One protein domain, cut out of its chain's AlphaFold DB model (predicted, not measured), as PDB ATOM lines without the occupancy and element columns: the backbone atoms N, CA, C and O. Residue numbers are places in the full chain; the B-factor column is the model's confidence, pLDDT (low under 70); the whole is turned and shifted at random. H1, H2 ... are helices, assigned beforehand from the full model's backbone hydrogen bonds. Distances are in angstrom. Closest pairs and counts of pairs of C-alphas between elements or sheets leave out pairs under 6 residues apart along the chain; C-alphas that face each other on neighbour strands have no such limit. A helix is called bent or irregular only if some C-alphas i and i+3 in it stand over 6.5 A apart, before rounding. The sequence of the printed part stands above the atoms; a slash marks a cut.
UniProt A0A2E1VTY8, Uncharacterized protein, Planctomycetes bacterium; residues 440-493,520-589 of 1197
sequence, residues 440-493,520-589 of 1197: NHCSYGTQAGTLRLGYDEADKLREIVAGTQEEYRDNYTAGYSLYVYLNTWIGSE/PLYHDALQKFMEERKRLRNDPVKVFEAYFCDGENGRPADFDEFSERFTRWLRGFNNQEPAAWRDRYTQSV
ATOM      1  N   ASN A 440     122.604 103.912 146.223       85.62
ATOM      2  CA  ASN A 440     123.682 104.648 145.540       85.62
ATOM      3  C   ASN A 440     123.166 105.867 144.746       85.62
ATOM      4  O   ASN A 440     123.791 106.288 143.769       85.62
ATOM      5  N   HIS A 441     122.004 106.421 145.109       91.12
ATOM      6  CA  HIS A 441     121.513 107.648 144.487       91.12
ATOM      7  C   HIS A 441     122.458 108.824 144.769       91.12
ATOM      8  O   HIS A 441     122.827 109.067 145.919       91.12
ATOM      9  N   CYS A 442     122.819 109.573 143.726       91.75
ATOM     10  CA  CYS A 442     123.617 110.792 143.839       91.75
ATOM     11  C   CYS A 442     123.265 111.779 142.721       91.75
ATOM     12  O   CYS A 442     123.245 111.417 141.549       91.75
ATOM     13  N   SER A 443     123.037 113.044 143.073       91.19
ATOM     14  CA  SER A 443     122.801 114.140 142.136       91.19
ATOM     15  C   SER A 443     124.119 114.806 141.738       91.19
ATOM     16  O   SER A 443     124.676 115.599 142.497       91.19
ATOM     17  N   TYR A 444     124.600 114.538 140.521       88.75
ATOM     18  CA  TYR A 444     125.869 115.093 140.020       88.75
ATOM     19  C   TYR A 444     125.848 116.625 139.951       88.75
ATOM     20  O   TYR A 444     126.851 117.275 140.228       88.75
ATOM     21  N   GLY A 445     124.685 117.210 139.642       84.81
ATOM     22  CA  GLY A 445     124.497 118.662 139.658       84.81
ATOM     23  C   GLY A 445     124.697 119.269 141.048       84.81
ATOM     24  O   GLY A 445     125.286 120.339 141.156       84.81
ATOM     25  N   THR A 446     124.285 118.561 142.105       89.50
ATOM     26  CA  THR A 446     124.486 119.005 143.498       89.50
ATOM     27  C   THR A 446     125.964 118.947 143.872       89.50
ATOM     28  O   THR A 446     126.480 119.911 144.423       89.50
ATOM     29  N   GLN A 447     126.684 117.892 143.463       89.69
ATOM     30  CA  GLN A 447     128.138 117.803 143.673       89.69
ATOM     31  C   GLN A 447     128.888 118.947 142.978       89.69
ATOM     32  O   GLN A 447     129.759 119.586 143.568       89.69
ATOM     33  N   ALA A 448     128.505 119.263 141.738       81.75
ATOM     34  CA  ALA A 448     129.046 120.415 141.023       81.75
ATOM     35  C   ALA A 448     128.679 121.752 141.697       81.75
ATOM     36  O   ALA A 448     129.483 122.681 141.678       81.75
ATOM     37  N   GLY A 449     127.488 121.859 142.294       81.62
ATOM     38  CA  GLY A 449     127.071 123.005 143.105       81.62
ATOM     39  C   GLY A 449     127.971 123.210 144.324       81.62
ATOM     40  O   GLY A 449     128.484 124.307 144.516       81.62
ATOM     41  N   THR A 450     128.251 122.142 145.073       87.44
ATOM     42  CA  THR A 450     129.160 122.146 146.231       87.44
ATOM     43  C   THR A 450     130.564 122.633 145.860       87.44
ATOM     44  O   THR A 450     131.108 123.498 146.545       87.44
ATOM     45  N   LEU A 451     131.113 122.166 144.730       81.81
ATOM     46  CA  LEU A 451     132.387 122.666 144.188       81.81
ATOM     47  C   LEU A 451     132.326 124.162 143.842       81.81
ATOM     48  O   LEU A 451     133.230 124.918 144.172       81.81
ATOM     49  N   ARG A 452     131.253 124.620 143.185       74.19
ATOM     50  CA  ARG A 452     131.098 126.040 142.806       74.19
ATOM     51  C   ARG A 452     131.000 126.967 144.011       74.19
ATOM     52  O   ARG A 452     131.415 128.118 143.909       74.19
ATOM     53  N   LEU A 453     130.444 126.470 145.112       79.00
ATOM     54  CA  LEU A 453     130.362 127.187 146.376       79.00
ATOM     55  C   LEU A 453     131.700 127.183 147.138       79.00
ATOM     56  O   LEU A 453     131.808 127.920 148.109       79.00
ATOM     57  N   GLY A 454     132.720 126.429 146.712       82.50
ATOM     58  CA  GLY A 454     134.046 126.402 147.347       82.50
ATOM     59  C   GLY A 454     134.148 125.481 148.565       82.50
ATOM     60  O   GLY A 454     135.084 125.594 149.348       82.50
ATOM     61  N   TYR A 455     133.194 124.566 148.755       88.12
ATOM     62  CA  TYR A 455     133.224 123.592 149.857       88.12
ATOM     63  C   TYR A 455     134.226 122.442 149.638       88.12
ATOM     64  O   TYR A 455     134.265 121.503 150.433       88.12
ATOM     65  N   ASP A 456     135.039 122.500 148.575       83.50
ATOM     66  CA  ASP A 456     136.243 121.680 148.409       83.50
ATOM     67  C   ASP A 456     137.499 122.288 149.055       83.50
ATOM     68  O   ASP A 456     138.571 121.677 149.023       83.50
ATOM     69  N   GLU A 457     137.375 123.466 149.665       85.25
ATOM     70  CA  GLU A 457     138.410 124.080 150.489       85.25
ATOM     71  C   GLU A 457     138.184 123.754 151.973       85.25
ATOM     72  O   GLU A 457     137.067 123.856 152.490       85.25
ATOM     73  N   ALA A 458     139.258 123.385 152.680       88.81
ATOM     74  CA  ALA A 458     139.182 122.897 154.057       88.81
ATOM     75  C   ALA A 458     138.552 123.909 155.026       88.81
ATOM     76  O   ALA A 458     137.767 123.522 155.888       88.81
ATOM     77  N   ASP A 459     138.847 125.203 154.875       88.62
ATOM     78  CA  ASP A 459     138.318 126.245 155.762       88.62
ATOM     79  C   ASP A 459     136.803 126.400 155.619       88.62
ATOM     80  O   ASP A 459     136.081 126.373 156.617       88.62
ATOM     81  N   LYS A 460     136.295 126.432 154.384       88.00
ATOM     82  CA  LYS A 460     134.854 126.515 154.136       88.00
ATOM     83  C   LYS A 460     134.125 125.234 154.559       88.00
ATOM     84  O   LYS A 460     133.027 125.279 155.112       88.00
ATOM     85  N   LEU A 461     134.757 124.071 154.384       92.81
ATOM     86  CA  LEU A 461     134.235 122.804 154.900       92.81
ATOM     87  C   LEU A 461     134.195 122.767 156.442       92.81
ATOM     88  O   LEU A 461     133.282 122.171 157.020       92.81
ATOM     89  N   ARG A 462     135.131 123.427 157.139       94.31
ATOM     90  CA  ARG A 462     135.067 123.580 158.603       94.31
ATOM     91  C   ARG A 462     133.883 124.433 159.033       94.31
ATOM     92  O   ARG A 462     133.235 124.075 160.012       94.31
ATOM     93  N   GLU A 463     133.579 125.515 158.320       93.19
ATOM     94  CA  GLU A 463     132.456 126.407 158.645       93.19
ATOM     95  C   GLU A 463     131.116 125.662 158.656       93.19
ATOM     96  O   GLU A 463     130.363 125.761 159.629       93.19
ATOM     97  N   ILE A 464     130.846 124.844 157.630       93.50
ATOM     98  CA  ILE A 464     129.595 124.076 157.551       93.50
ATOM     99  C   ILE A 464     129.513 122.967 158.610       93.50
ATOM    100  O   ILE A 464     128.443 122.714 159.168       93.50
ATOM    101  N   VAL A 465     130.640 122.331 158.953       93.81
ATOM    102  CA  VAL A 465     130.704 121.347 160.049       93.81
ATOM    103  C   VAL A 465     130.507 122.022 161.410       93.81
ATOM    104  O   VAL A 465     129.842 121.463 162.289       93.81
ATOM    105  N   ALA A 466     131.052 123.227 161.583       90.94
ATOM    106  CA  ALA A 466     130.904 124.037 162.785       90.94
ATOM    107  C   ALA A 466     129.485 124.600 162.957       90.94
ATOM    108  O   ALA A 466     129.072 124.862 164.089       90.94
ATOM    109  N   GLY A 467     128.734 124.759 161.861       88.00
ATOM    110  CA  GLY A 467     127.452 125.461 161.855       88.00
ATOM    111  C   GLY A 467     127.618 126.982 161.924       88.00
ATOM    112  O   GLY A 467     126.756 127.660 162.479       88.00
ATOM    113  N   THR A 468     128.758 127.500 161.459       89.44
ATOM    114  CA  THR A 468     129.114 128.928 161.493       89.44
ATOM    115  C   THR A 468     129.146 129.561 160.108       89.44
ATOM    116  O   THR A 468     129.634 130.680 159.972       89.44
ATOM    117  N   GLN A 469     128.682 128.845 159.083       87.06
ATOM    118  CA  GLN A 469     128.548 129.383 157.738       87.06
ATOM    119  C   GLN A 469     127.597 130.584 157.725       87.06
ATOM    120  O   GLN A 469     126.621 130.622 158.475       87.06
ATOM    121  N   GLU A 470     127.882 131.547 156.853       79.50
ATOM    122  CA  GLU A 470     127.052 132.742 156.678       79.50
ATOM    123  C   GLU A 470     125.669 132.387 156.114       79.50
ATOM    124  O   GLU A 470     124.653 132.877 156.600       79.50
ATOM    125  N   GLU A 471     125.625 131.471 155.142       82.19
ATOM    126  CA  GLU A 471     124.403 131.078 154.451       82.19
ATOM    127  C   GLU A 471     123.893 129.708 154.926       82.19
ATOM    128  O   GLU A 471     124.486 128.661 154.653       82.19
ATOM    129  N   TYR A 472     122.745 129.685 155.609       85.44
ATOM    130  CA  TYR A 472     122.143 128.438 156.090       85.44
ATOM    131  C   TYR A 472     121.774 127.477 154.944       85.44
ATOM    132  O   TYR A 472     121.885 126.257 155.114       85.44
ATOM    133  N   ARG A 473     121.384 127.998 153.766       87.75
ATOM    134  CA  ARG A 473     121.014 127.206 152.574       87.75
ATOM    135  C   ARG A 473     122.137 126.284 152.089       87.75
ATOM    136  O   ARG A 473     121.869 125.266 151.441       87.75
ATOM    137  N   ASP A 474     123.384 126.558 152.455       89.75
ATOM    138  CA  ASP A 474     124.512 125.700 152.099       89.75
ATOM    139  C   ASP A 474     124.416 124.299 152.732       89.75
ATOM    140  O   ASP A 474     124.924 123.328 152.160       89.75
ATOM    141  N   ASN A 475     123.665 124.144 153.835       92.88
ATOM    142  CA  ASN A 475     123.373 122.839 154.441       92.88
ATOM    143  C   ASN A 475     122.643 121.880 153.483       92.88
ATOM    144  O   ASN A 475     122.829 120.668 153.580       92.88
ATOM    145  N   TYR A 476     121.852 122.388 152.533       92.56
ATOM    146  CA  TYR A 476     121.141 121.550 151.561       92.56
ATOM    147  C   TYR A 476     122.079 121.008 150.484       92.56
ATOM    148  O   TYR A 476     121.973 119.849 150.099       92.56
ATOM    149  N   THR A 477     123.009 121.833 149.993       92.31
ATOM    150  CA  THR A 477     123.898 121.466 148.877       92.31
ATOM    151  C   THR A 477     125.158 120.768 149.384       92.31
ATOM    152  O   THR A 477     125.389 119.596 149.083       92.31
ATOM    153  N   ALA A 478     125.947 121.446 150.219       94.25
ATOM    154  CA  ALA A 478     127.184 120.888 150.751       94.25
ATOM    155  C   ALA A 478     126.917 119.810 151.812       94.25
ATOM    156  O   ALA A 478     127.605 118.787 151.830       94.25
ATOM    157  N   GLY A 479     125.864 119.961 152.623       96.38
ATOM    158  CA  GLY A 479     125.429 118.903 153.537       96.38
ATOM    159  C   GLY A 479     124.949 117.644 152.810       96.38
ATOM    160  O   GLY A 479     125.289 116.541 153.235       96.38
ATOM    161  N   TYR A 480     124.250 117.765 151.669       96.75
ATOM    162  CA  TYR A 480     123.908 116.611 150.820       96.75
ATOM    163  C   TYR A 480     125.165 115.895 150.330       96.75
ATOM    164  O   TYR A 480     125.271 114.675 150.455       96.75
ATOM    165  N   SER A 481     126.136 116.641 149.797       96.50
ATOM    166  CA  SER A 481     127.411 116.084 149.340       96.50
ATOM    167  C   SER A 481     128.149 115.346 150.453       96.50
ATOM    168  O   SER A 481     128.596 114.216 150.248       96.50
ATOM    169  N   LEU A 482     128.230 115.957 151.636       96.75
ATOM    170  CA  LEU A 482     128.890 115.380 152.800       96.75
ATOM    171  C   LEU A 482     128.156 114.128 153.299       96.75
ATOM    172  O   LEU A 482     128.791 113.107 153.558       96.75
ATOM    173  N   TYR A 483     126.823 114.163 153.364       96.50
ATOM    174  CA  TYR A 483     126.009 113.008 153.732       96.50
ATOM    175  C   TYR A 483     126.192 111.845 152.750       96.50
ATOM    176  O   TYR A 483     126.444 110.728 153.191       96.50
ATOM    177  N   VAL A 484     126.121 112.092 151.436       95.38
ATOM    178  CA  VAL A 484     126.342 111.051 150.420       95.38
ATOM    179  C   VAL A 484     127.734 110.449 150.584       95.38
ATOM    180  O   VAL A 484     127.850 109.234 150.702       95.38
ATOM    181  N   TYR A 485     128.778 111.276 150.677       94.75
ATOM    182  CA  TYR A 485     130.146 110.792 150.857       94.75
ATOM    183  C   TYR A 485     130.290 109.904 152.101       94.75
ATOM    184  O   TYR A 485     130.769 108.773 151.998       94.75
ATOM    185  N   LEU A 486     129.809 110.360 153.260       94.81
ATOM    186  CA  LEU A 486     129.879 109.589 154.505       94.81
ATOM    187  C   LEU A 486     129.011 108.318 154.460       94.81
ATOM    188  O   LEU A 486     129.366 107.290 155.033       94.81
ATOM    189  N   ASN A 487     127.876 108.355 153.767       91.94
ATOM    190  CA  ASN A 487     126.950 107.232 153.727       91.94
ATOM    191  C   ASN A 487     127.360 106.141 152.722       91.94
ATOM    192  O   ASN A 487     127.045 104.973 152.948       91.94
ATOM    193  N   THR A 488     128.039 106.488 151.618       89.31
ATOM    194  CA  THR A 488     128.225 105.567 150.479       89.31
ATOM    195  C   THR A 488     129.671 105.343 150.033       89.31
ATOM    196  O   THR A 488     129.917 104.391 149.287       89.31
ATOM    197  N   TRP A 489     130.635 106.181 150.435       88.62
ATOM    198  CA  TRP A 489     132.025 106.053 149.981       88.62
ATOM    199  C   TRP A 489     132.723 104.827 150.572       88.62
ATOM    200  O   TRP A 489     132.612 104.568 151.763       88.62
ATOM    201  N   ILE A 490     133.490 104.093 149.759       83.44
ATOM    202  CA  ILE A 490     134.160 102.836 150.160       83.44
ATOM    203  C   ILE A 490     135.666 102.964 150.417       83.44
ATOM    204  O   ILE A 490     136.324 101.962 150.682       83.44
ATOM    205  N   GLY A 491     136.231 104.171 150.340       71.38
ATOM    206  CA  GLY A 491     137.620 104.409 150.743       71.38
ATOM    207  C   GLY A 491     138.710 104.001 149.746       71.38
ATOM    208  O   GLY A 491     139.878 104.127 150.096       71.38
ATOM    209  N   SER A 492     138.383 103.539 148.532       65.38
ATOM    210  CA  SER A 492     139.384 103.172 147.514       65.38
ATOM    211  C   SER A 492     139.048 103.708 146.123       65.38
ATOM    212  O   SER A 492     137.910 103.589 145.674       65.38
ATOM    213  N   GLU A 493     140.066 104.231 145.439       57.00
ATOM    214  CA  GLU A 493     140.006 104.722 144.052       57.00
ATOM    215  C   GLU A 493     140.173 103.597 143.012       57.00
ATOM    216  O   GLU A 493     139.735 103.756 141.874       57.00
ATOM    217  N   PRO A 520     130.603 100.757 153.190       85.56
ATOM    218  CA  PRO A 520     131.013 102.153 153.147       85.56
ATOM    219  C   PRO A 520     131.873 102.513 154.367       85.56
ATOM    220  O   PRO A 520     131.524 102.198 155.503       85.56
ATOM    221  N   LEU A 521     132.982 103.206 154.116       88.25
ATOM    222  CA  LEU A 521     134.052 103.513 155.066       88.25
ATOM    223  C   LEU A 521     133.555 104.241 156.325       88.25
ATOM    224  O   LEU A 521     134.046 103.981 157.425       88.25
ATOM    225  N   TYR A 522     132.595 105.157 156.167       92.56
ATOM    226  CA  TYR A 522     132.111 106.009 157.256       92.56
ATOM    227  C   TYR A 522     130.705 105.648 157.753       92.56
ATOM    228  O   TYR A 522     130.236 106.291 158.689       92.56
ATOM    229  N   HIS A 523     130.027 104.643 157.183       89.56
ATOM    230  CA  HIS A 523     128.609 104.393 157.478       89.56
ATOM    231  C   HIS A 523     128.357 104.098 158.965       89.56
ATOM    232  O   HIS A 523     127.545 104.773 159.597       89.56
ATOM    233  N   ASP A 524     129.105 103.164 159.557       90.06
ATOM    234  CA  ASP A 524     128.959 102.818 160.978       90.06
ATOM    235  C   ASP A 524     129.353 103.986 161.899       90.06
ATOM    236  O   ASP A 524     128.706 104.234 162.920       90.06
ATOM    237  N   ALA A 525     130.385 104.748 161.518       91.88
ATOM    238  CA  ALA A 525     130.805 105.944 162.246       91.88
ATOM    239  C   ALA A 525     129.721 107.034 162.212       91.88
ATOM    240  O   ALA A 525     129.452 107.664 163.234       91.88
ATOM    241  N   LEU A 526     129.051 107.209 161.068       93.69
ATOM    242  CA  LEU A 526     127.936 108.134 160.898       93.69
ATOM    243  C   LEU A 526     126.730 107.724 161.753       93.69
ATOM    244  O   LEU A 526     126.138 108.582 162.408       93.69
ATOM    245  N   GLN A 527     126.396 106.430 161.809       91.62
ATOM    246  CA  GLN A 527     125.337 105.925 162.694       91.62
ATOM    247  C   GLN A 527     125.661 106.202 164.166       91.62
ATOM    248  O   GLN A 527     124.857 106.807 164.878       91.62
ATOM    249  N   LYS A 528     126.878 105.863 164.607       91.50
ATOM    250  CA  LYS A 528     127.323 106.120 165.983       91.50
ATOM    251  C   LYS A 528     127.323 107.616 166.319       91.50
ATOM    252  O   LYS A 528     126.895 108.003 167.406       91.50
ATOM    253  N   PHE A 529     127.756 108.463 165.382       92.38
ATOM    254  CA  PHE A 529     127.706 109.918 165.522       92.38
ATOM    255  C   PHE A 529     126.269 110.398 165.764       92.38
ATOM    256  O   PHE A 529     126.035 111.164 166.701       92.38
ATOM    257  N   MET A 530     125.294 109.913 164.987       92.25
ATOM    258  CA  MET A 530     123.882 110.278 165.157       92.25
ATOM    259  C   MET A 530     123.303 109.825 166.508       92.25
ATOM    260  O   MET A 530     122.593 110.591 167.162       92.25
ATOM    261  N   GLU A 531     123.629 108.613 166.961       89.75
ATOM    262  CA  GLU A 531     123.153 108.061 168.238       89.75
ATOM    263  C   GLU A 531     123.726 108.786 169.467       89.75
ATOM    264  O   GLU A 531     123.034 108.977 170.477       89.75
ATOM    265  N   GLU A 532     124.993 109.198 169.405       87.00
ATOM    266  CA  GLU A 532     125.716 109.762 170.547       87.00
ATOM    267  C   GLU A 532     125.653 111.300 170.612       87.00
ATOM    268  O   GLU A 532     125.863 111.872 171.690       87.00
ATOM    269  N   ARG A 533     125.284 111.991 169.518       77.00
ATOM    270  CA  ARG A 533     125.362 113.462 169.398       77.00
ATOM    271  C   ARG A 533     124.693 114.232 170.534       77.00
ATOM    272  O   ARG A 533     125.290 115.174 171.055       77.00
ATOM    273  N   LYS A 534     123.503 113.813 170.987       68.06
ATOM    274  CA  LYS A 534     122.754 114.456 172.092       68.06
ATOM    275  C   LYS A 534     123.591 114.622 173.376       68.06
ATOM    276  O   LYS A 534     123.279 115.462 174.219       68.06
ATOM    277  N   ARG A 535     124.630 113.798 173.558       59.00
ATOM    278  CA  ARG A 535     125.477 113.747 174.761       59.00
ATOM    279  C   ARG A 535     126.734 114.622 174.668       59.00
ATOM    280  O   ARG A 535     127.436 114.755 175.667       59.00
ATOM    281  N   LEU A 536     127.012 115.239 173.518       60.91
ATOM    282  CA  LEU A 536     128.276 115.925 173.239       60.91
ATOM    283  C   LEU A 536     128.076 117.452 173.199       60.91
ATOM    284  O   LEU A 536     127.545 117.989 172.234       60.91
ATOM    285  N   ARG A 537     128.525 118.165 174.247       59.00
ATOM    286  CA  ARG A 537     128.512 119.648 174.349       59.00
ATOM    287  C   ARG A 537     129.819 120.317 173.881       59.00
ATOM    288  O   ARG A 537     130.121 121.436 174.285       59.00
ATOM    289  N   ASN A 538     130.612 119.612 173.082       69.50
ATOM    290  CA  ASN A 538     131.947 120.043 172.671       69.50
ATOM    291  C   ASN A 538     131.923 120.745 171.305       69.50
ATOM    292  O   ASN A 538     130.939 120.642 170.571       69.50
ATOM    293  N   ASP A 539     133.033 121.419 170.993       85.06
ATOM    294  CA  ASP A 539     133.371 121.995 169.686       85.06
ATOM    295  C   ASP A 539     132.950 121.059 168.529       85.06
ATOM    296  O   ASP A 539     133.477 119.943 168.451       85.06
ATOM    297  N   PRO A 540     131.983 121.457 167.673       88.44
ATOM    298  CA  PRO A 540     131.417 120.584 166.648       88.44
ATOM    299  C   PRO A 540     132.454 120.005 165.683       88.44
ATOM    300  O   PRO A 540     132.314 118.846 165.298       88.44
ATOM    301  N   VAL A 541     133.511 120.759 165.357       90.19
ATOM    302  CA  VAL A 541     134.579 120.296 164.459       90.19
ATOM    303  C   VAL A 541     135.391 119.194 165.128       90.19
ATOM    304  O   VAL A 541     135.580 118.136 164.544       90.19
ATOM    305  N   LYS A 542     135.762 119.361 166.402       89.50
ATOM    306  CA  LYS A 542     136.470 118.308 167.154       89.50
ATOM    307  C   LYS A 542     135.627 117.060 167.352       89.50
ATOM    308  O   LYS A 542     136.155 115.952 167.400       89.50
ATOM    309  N   VAL A 543     134.312 117.229 167.514       89.56
ATOM    310  CA  VAL A 543     133.409 116.076 167.544       89.56
ATOM    311  C   VAL A 543     133.404 115.388 166.185       89.56
ATOM    312  O   VAL A 543     133.498 114.173 166.151       89.56
ATOM    313  N   PHE A 544     133.333 116.128 165.083       92.94
ATOM    314  CA  PHE A 544     133.411 115.548 163.746       92.94
ATOM    315  C   PHE A 544     134.721 114.766 163.541       92.94
ATOM    316  O   PHE A 544     134.678 113.588 163.188       92.94
ATOM    317  N   GLU A 545     135.868 115.377 163.854       92.62
ATOM    318  CA  GLU A 545     137.188 114.739 163.762       92.62
ATOM    319  C   GLU A 545     137.250 113.437 164.569       92.62
ATOM    320  O   GLU A 545     137.717 112.422 164.068       92.62
ATOM    321  N   ALA A 546     136.694 113.416 165.783       90.50
ATOM    322  CA  ALA A 546     136.718 112.228 166.635       90.50
ATOM    323  C   ALA A 546     135.960 111.011 166.066       90.50
ATOM    324  O   ALA A 546     136.214 109.893 166.510       90.50
ATOM    325  N   TYR A 547     135.019 111.205 165.134       92.38
ATOM    326  CA  TYR A 547     134.267 110.105 164.506       92.38
ATOM    327  C   TYR A 547     134.755 109.786 163.095       92.38
ATOM    328  O   TYR A 547     134.717 108.626 162.683       92.38
ATOM    329  N   PHE A 548     135.171 110.801 162.337       94.31
ATOM    330  CA  PHE A 548     135.454 110.659 160.910       94.31
ATOM    331  C   PHE A 548     136.941 110.789 160.564       94.31
ATOM    332  O   PHE A 548     137.326 110.374 159.472       94.31
ATOM    333  N   CYS A 549     137.761 111.292 161.491       92.81
ATOM    334  CA  CYS A 549     139.185 111.572 161.307       92.81
ATOM    335  C   CYS A 549     140.040 110.986 162.451       92.81
ATOM    336  O   CYS A 549     140.797 111.699 163.106       92.81
ATOM    337  N   ASP A 550     139.883 109.695 162.745       87.06
ATOM    338  CA  ASP A 550     140.599 109.016 163.838       87.06
ATOM    339  C   ASP A 550     141.875 108.279 163.388       87.06
ATOM    340  O   ASP A 550     142.583 107.706 164.215       87.06
ATOM    341  N   GLY A 551     142.178 108.271 162.086       85.88
ATOM    342  CA  GLY A 551     143.272 107.492 161.497       85.88
ATOM    343  C   GLY A 551     143.057 105.972 161.544       85.88
ATOM    344  O   GLY A 551     143.954 105.209 161.176       85.88
ATOM    345  N   GLU A 552     141.889 105.504 161.994       85.69
ATOM    346  CA  GLU A 552     141.576 104.086 162.167       85.69
ATOM    347  C   GLU A 552     140.696 103.561 161.027       85.69
ATOM    348  O   GLU A 552     139.875 104.271 160.448       85.69
ATOM    349  N   ASN A 553     140.815 102.265 160.720       79.75
ATOM    350  CA  ASN A 553     139.968 101.569 159.737       79.75
ATOM    351  C   ASN A 553     139.955 102.214 158.334       79.75
ATOM    352  O   ASN A 553     138.970 102.098 157.611       79.75
ATOM    353  N   GLY A 554     141.042 102.889 157.942       80.38
ATOM    354  CA  GLY A 554     141.185 103.549 156.638       80.38
ATOM    355  C   GLY A 554     140.663 104.990 156.581       80.38
ATOM    356  O   GLY A 554     140.788 105.631 155.531       80.38
ATOM    357  N   ARG A 555     140.109 105.511 157.685       88.38
ATOM    358  CA  ARG A 555     139.707 106.917 157.824       88.38
ATOM    359  C   ARG A 555     140.931 107.846 157.917       88.38
ATOM    360  O   ARG A 555     142.003 107.388 158.316       88.38
ATOM    361  N   PRO A 556     140.793 109.118 157.506       91.44
ATOM    362  CA  PRO A 556     141.861 110.117 157.589       91.44
ATOM    363  C   PRO A 556     142.318 110.355 159.034       91.44
ATOM    364  O   PRO A 556     141.557 110.117 159.971       91.44
ATOM    365  N   ALA A 557     143.556 110.810 159.217       90.25
ATOM    366  CA  ALA A 557     144.139 111.096 160.528       90.25
ATOM    367  C   ALA A 557     143.688 112.443 161.117       90.25
ATOM    368  O   ALA A 557     143.728 112.623 162.332       90.25
ATOM    369  N   ASP A 558     143.280 113.384 160.264       93.00
ATOM    370  CA  ASP A 558     142.834 114.721 160.647       93.00
ATOM    371  C   ASP A 558     141.829 115.302 159.634       93.00
ATOM    372  O   ASP A 558     141.447 114.663 158.646       93.00
ATOM    373  N   PHE A 559     141.331 116.507 159.917       94.25
ATOM    374  CA  PHE A 559     140.358 117.185 159.061       94.25
ATOM    375  C   PHE A 559     140.931 117.614 157.703       94.25
ATOM    376  O   PHE A 559     140.192 117.614 156.719       94.25
ATOM    377  N   ASP A 560     142.214 117.975 157.624       93.12
ATOM    378  CA  ASP A 560     142.827 118.396 156.358       93.12
ATOM    379  C   ASP A 560     142.906 117.209 155.393       93.12
ATOM    380  O   ASP A 560     142.456 117.310 154.251       93.12
ATOM    381  N   GLU A 561     143.341 116.041 155.873       91.94
ATOM    382  CA  GLU A 561     143.335 114.814 155.078       91.94
ATOM    383  C   GLU A 561     141.904 114.388 154.695       91.94
ATOM    384  O   GLU A 561     141.663 113.929 153.572       91.94
ATOM    385  N   PHE A 562     140.923 114.562 155.591       94.00
ATOM    386  CA  PHE A 562     139.512 114.344 155.251       94.00
ATOM    387  C   PHE A 562     139.065 115.248 154.102       94.00
ATOM    388  O   PHE A 562     138.474 114.758 153.135       94.00
ATOM    389  N   SER A 563     139.375 116.543 154.193       93.12
ATOM    390  CA  SER A 563     139.035 117.532 153.176       93.12
ATOM    391  C   SER A 563     139.677 117.184 151.837       93.12
ATOM    392  O   SER A 563     138.980 117.167 150.830       93.12
ATOM    393  N   GLU A 564     140.963 116.833 151.799       90.06
ATOM    394  CA  GLU A 564     141.648 116.449 150.557       90.06
ATOM    395  C   GLU A 564     140.977 115.252 149.867       90.06
ATOM    396  O   GLU A 564     140.758 115.258 148.648       90.06
ATOM    397  N   ARG A 565     140.611 114.224 150.646       90.50
ATOM    398  CA  ARG A 565     139.918 113.033 150.131       90.50
ATOM    399  C   ARG A 565     138.503 113.364 149.651       90.50
ATOM    400  O   ARG A 565     138.099 112.898 148.585       90.50
ATOM    401  N   PHE A 566     137.767 114.192 150.391       92.19
ATOM    402  CA  PHE A 566     136.436 114.662 150.002       92.19
ATOM    403  C   PHE A 566     136.477 115.505 148.720       92.19
ATOM    404  O   PHE A 566     135.680 115.284 147.810       92.19
ATOM    405  N   THR A 567     137.456 116.398 148.586       88.31
ATOM    406  CA  THR A 567     137.686 117.215 147.387       88.31
ATOM    407  C   THR A 567     137.962 116.358 146.164       88.31
ATOM    408  O   THR A 567     137.390 116.584 145.095       88.31
ATOM    409  N   ARG A 568     138.800 115.328 146.305       86.81
ATOM    410  CA  ARG A 568     139.067 114.385 145.214       86.81
ATOM    411  C   ARG A 568     137.808 113.620 144.807       86.81
ATOM    412  O   ARG A 568     137.550 113.474 143.613       86.81
ATOM    413  N   TRP A 569     137.002 113.197 145.781       89.44
ATOM    414  CA  TRP A 569     135.701 112.589 145.522       89.44
ATOM    415  C   TRP A 569     134.766 113.558 144.781       89.44
ATOM    416  O   TRP A 569     134.298 113.241 143.694       89.44
ATOM    417  N   LEU A 570     134.563 114.786 145.262       88.38
ATOM    418  CA  LEU A 570     133.719 115.775 144.582       88.38
ATOM    419  C   LEU A 570     134.153 116.020 143.127       88.38
ATOM    420  O   LEU A 570     133.319 116.030 142.218       88.38
ATOM    421  N   ARG A 571     135.463 116.164 142.890       84.44
ATOM    422  CA  ARG A 571     136.025 116.393 141.550       84.44
ATOM    423  C   ARG A 571     135.809 115.218 140.599       84.44
ATOM    424  O   ARG A 571     135.672 115.455 139.402       84.44
ATOM    425  N   GLY A 572     135.685 113.988 141.098       84.38
ATOM    426  CA  GLY A 572     135.386 112.818 140.266       84.38
ATOM    427  C   GLY A 572     133.993 112.824 139.627       84.38
ATOM    428  O   GLY A 572     133.769 112.094 138.662       84.38
ATOM    429  N   PHE A 573     133.067 113.673 140.093       82.69
ATOM    430  CA  PHE A 573     131.781 113.911 139.422       82.69
ATOM    431  C   PHE A 573     131.863 114.928 138.280       82.69
ATOM    432  O   PHE A 573     130.853 115.181 137.618       82.69
ATOM    433  N   ASN A 574     133.036 115.512 138.019       73.50
ATOM    434  CA  ASN A 574     133.222 116.402 136.885       73.50
ATOM    435  C   ASN A 574     132.935 115.649 135.574       73.50
ATOM    436  O   ASN A 574     133.575 114.655 135.257       73.50
ATOM    437  N   ASN A 575     131.981 116.147 134.783       67.12
ATOM    438  CA  ASN A 575     131.599 115.542 133.503       67.12
ATOM    439  C   ASN A 575     132.725 115.546 132.452       67.12
ATOM    440  O   ASN A 575     132.578 114.883 131.432       67.12
ATOM    441  N   GLN A 576     133.805 116.307 132.667       57.22
ATOM    442  CA  GLN A 576     134.952 116.369 131.754       57.22
ATOM    443  C   GLN A 576     135.884 115.164 131.877       57.22
ATOM    444  O   GLN A 576     136.229 114.555 130.873       57.22
ATOM    445  N   GLU A 577     136.275 114.840 133.105       67.88
ATOM    446  CA  GLU A 577     137.147 113.717 133.451       67.88
ATOM    447  C   GLU A 577     136.491 112.980 134.616       67.88
ATOM    448  O   GLU A 577     136.921 113.104 135.767       67.88
ATOM    449  N   PRO A 578     135.368 112.292 134.357       79.19
ATOM    450  CA  PRO A 578     134.697 111.576 135.414       79.19
ATOM    451  C   PRO A 578     135.601 110.454 135.899       79.19
ATOM    452  O   PRO A 578     136.147 109.690 135.103       79.19
ATOM    453  N   ALA A 579     135.742 110.341 137.212       79.62
ATOM    454  CA  ALA A 579     136.483 109.230 137.773       79.62
ATOM    455  C   ALA A 579     135.730 107.917 137.498       79.62
ATOM    456  O   ALA A 579     134.504 107.885 137.592       79.62
ATOM    457  N   ALA A 580     136.445 106.827 137.207       79.38
ATOM    458  CA  ALA A 580     135.831 105.530 136.892       79.38
ATOM    459  C   ALA A 580     134.886 105.035 138.006       79.38
ATOM    460  O   ALA A 580     133.798 104.526 137.747       79.38
ATOM    461  N   TRP A 581     135.239 105.290 139.272       78.81
ATOM    462  CA  TRP A 581     134.409 104.928 140.424       78.81
ATOM    463  C   TRP A 581     133.046 105.648 140.458       78.81
ATOM    464  O   TRP A 581     132.150 105.216 141.192       78.81
ATOM    465  N   ARG A 582     132.855 106.726 139.676       84.81
ATOM    466  CA  ARG A 582     131.590 107.473 139.576       84.81
ATOM    467  C   ARG A 582     130.437 106.575 139.130       84.81
ATOM    468  O   ARG A 582     129.319 106.785 139.586       84.81
ATOM    469  N   ASP A 583     130.701 105.556 138.312       82.81
ATOM    470  CA  ASP A 583     129.677 104.673 137.734       82.81
ATOM    471  C   ASP A 583     128.950 103.798 138.773       82.81
ATOM    472  O   ASP A 583     127.889 103.238 138.494       82.81
ATOM    473  N   ARG A 584     129.456 103.730 140.013       82.12
ATOM    474  CA  ARG A 584     128.722 103.158 141.155       82.12
ATOM    475  C   ARG A 584     127.456 103.953 141.491       82.12
ATOM    476  O   ARG A 584     126.508 103.389 142.045       82.12
ATOM    477  N   TYR A 585     127.469 105.256 141.231       87.06
ATOM    478  CA  TYR A 585     126.379 106.166 141.548       87.06
ATOM    479  C   TYR A 585     125.353 106.222 140.420       87.06
ATOM    480  O   TYR A 585     125.675 106.071 139.245       87.06
ATOM    481  N   THR A 586     124.096 106.479 140.777       86.06
ATOM    482  CA  THR A 586     123.019 106.650 139.798       86.06
ATOM    483  C   THR A 586     122.251 107.944 140.034       86.06
ATOM    484  O   THR A 586     121.844 108.257 141.153       86.06
ATOM    485  N   GLN A 587     122.003 108.679 138.948       82.69
ATOM    486  CA  GLN A 587     120.987 109.736 138.906       82.69
ATOM    487  C   GLN A 587     119.602 109.177 138.550       82.69
ATOM    488  O   GLN A 587     118.592 109.841 138.767       82.69
ATOM    489  N   SER A 588     119.555 107.958 138.004       78.75
ATOM    490  CA  SER A 588     118.321 107.289 137.608       78.75
ATOM    491  C   SER A 588     117.686 106.612 138.813       78.75
ATOM    492  O   SER A 588     118.286 105.732 139.436       78.75
ATOM    493  N   VAL A 589     116.454 107.009 139.105       78.62
ATOM    494  CA  VAL A 589     115.564 106.341 140.052       78.62
ATOM    495  C   VAL A 589     114.504 105.575 139.241       78.62
ATOM    496  O   VAL A 589     113.819 106.193 138.424       78.62
TER     497      VAL A 589
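This is residues 440 to 493 and 520 to 589 of the 1197 residues of an uncharacterized protein of Planctomycetes bacterium (UniProt A0A2E1VTY8). Seven helices form a compact, crossed cluster: H3 and H6 cross at 90 degrees in the middle, and H1 and H2 each pack on both of them. The helical hairpin of H4 and H5 makes one end of the length, while the five-residue H7 lies towards the other end, near H6. The printed part has 124 residues, with named helices H1 to H7 in that order, no named strand, and the class all helix. The radius of gyration of the C-alphas is 14.1 A, and the spans are 42 by 34 by 28 A.

H1, residues 444 to 452, begins with C-alpha 444 at (125.869, 115.093, 140.020). H2 holds residues 458 to 466. H3, residues 474 to 488, is the longest helix by residues and measures 20.5 A from first to last C-alpha; C-alpha 488 is at (128.225, 105.567, 150.479). H4, residues 523 to 535, measures 19.9 A and is irregular: C-alphas 531 and 534 are 7.5 A apart. H5 holds residues 540 to 548. H6, residues 559 to 572, measures 19.9 A. H7, residues 580 to 584, ends with C-alpha 584 at (128.722, 103.158, 141.155).

H3 is the hub, touching four helices. It touches H1 with residues 477 to 481 alone, at a steep tilt of 58 degrees, opposite ways; the closest C-alphas, of Thr 450 and Ala 478, are 5.1 A apart. H2 is about perpendicular to H3 at 85 degrees, with the C-alphas of Ile 464 and Asn 475 closest at 7.1 A. H3 and H6 only just touch, with 3 pairs of C-alphas within 8 A, the closest being Tyr 485 and Phe 566 at 7.4 A. H6 also touches H1 with residues 570 to 571 alone, and H2 with residues 559 to 564 alone; the closest C-alphas are Gln 447 and Leu 570 at 6.0 A, and Ala 458 and Ser 563 at 5.4 A. H4 touches H3 with residues 523 to 526 alone, closest at the C-alphas of Asn 487 and His 523, 5.0 A. H4 and H5 form a helical hairpin at 36 degrees, a tilt only just steep, with the C-alphas of Ala 525 and Tyr 547 closest at 5.9 A. H5 touches H2, the C-alphas of Ala 466 and Pro 540 being closest at 5.2 A. H7 is close to H6 but not clearly touching, and is apart from H3, for instance. In H1, H2, H3, H5 and H6 every O i to N i+4 pair is within hydrogen-bond range; H4 has 7 of 9, and H7 has 0 of 1 but 2 of 2 O i to N i+3 pairs.

The C-alphas farthest apart, of Arg 535 and Gln 576, are 44.1 A from each other. Residues 494 to 519 are not printed, and C-alphas 493 and 520 are 13.0 A apart across the cut. Of the links that are printed whole, none is long. The mean pLDDT of the printed part is 86.1; it is under 70 in residues 492 to 493, 534 to 538 and 575 to 577.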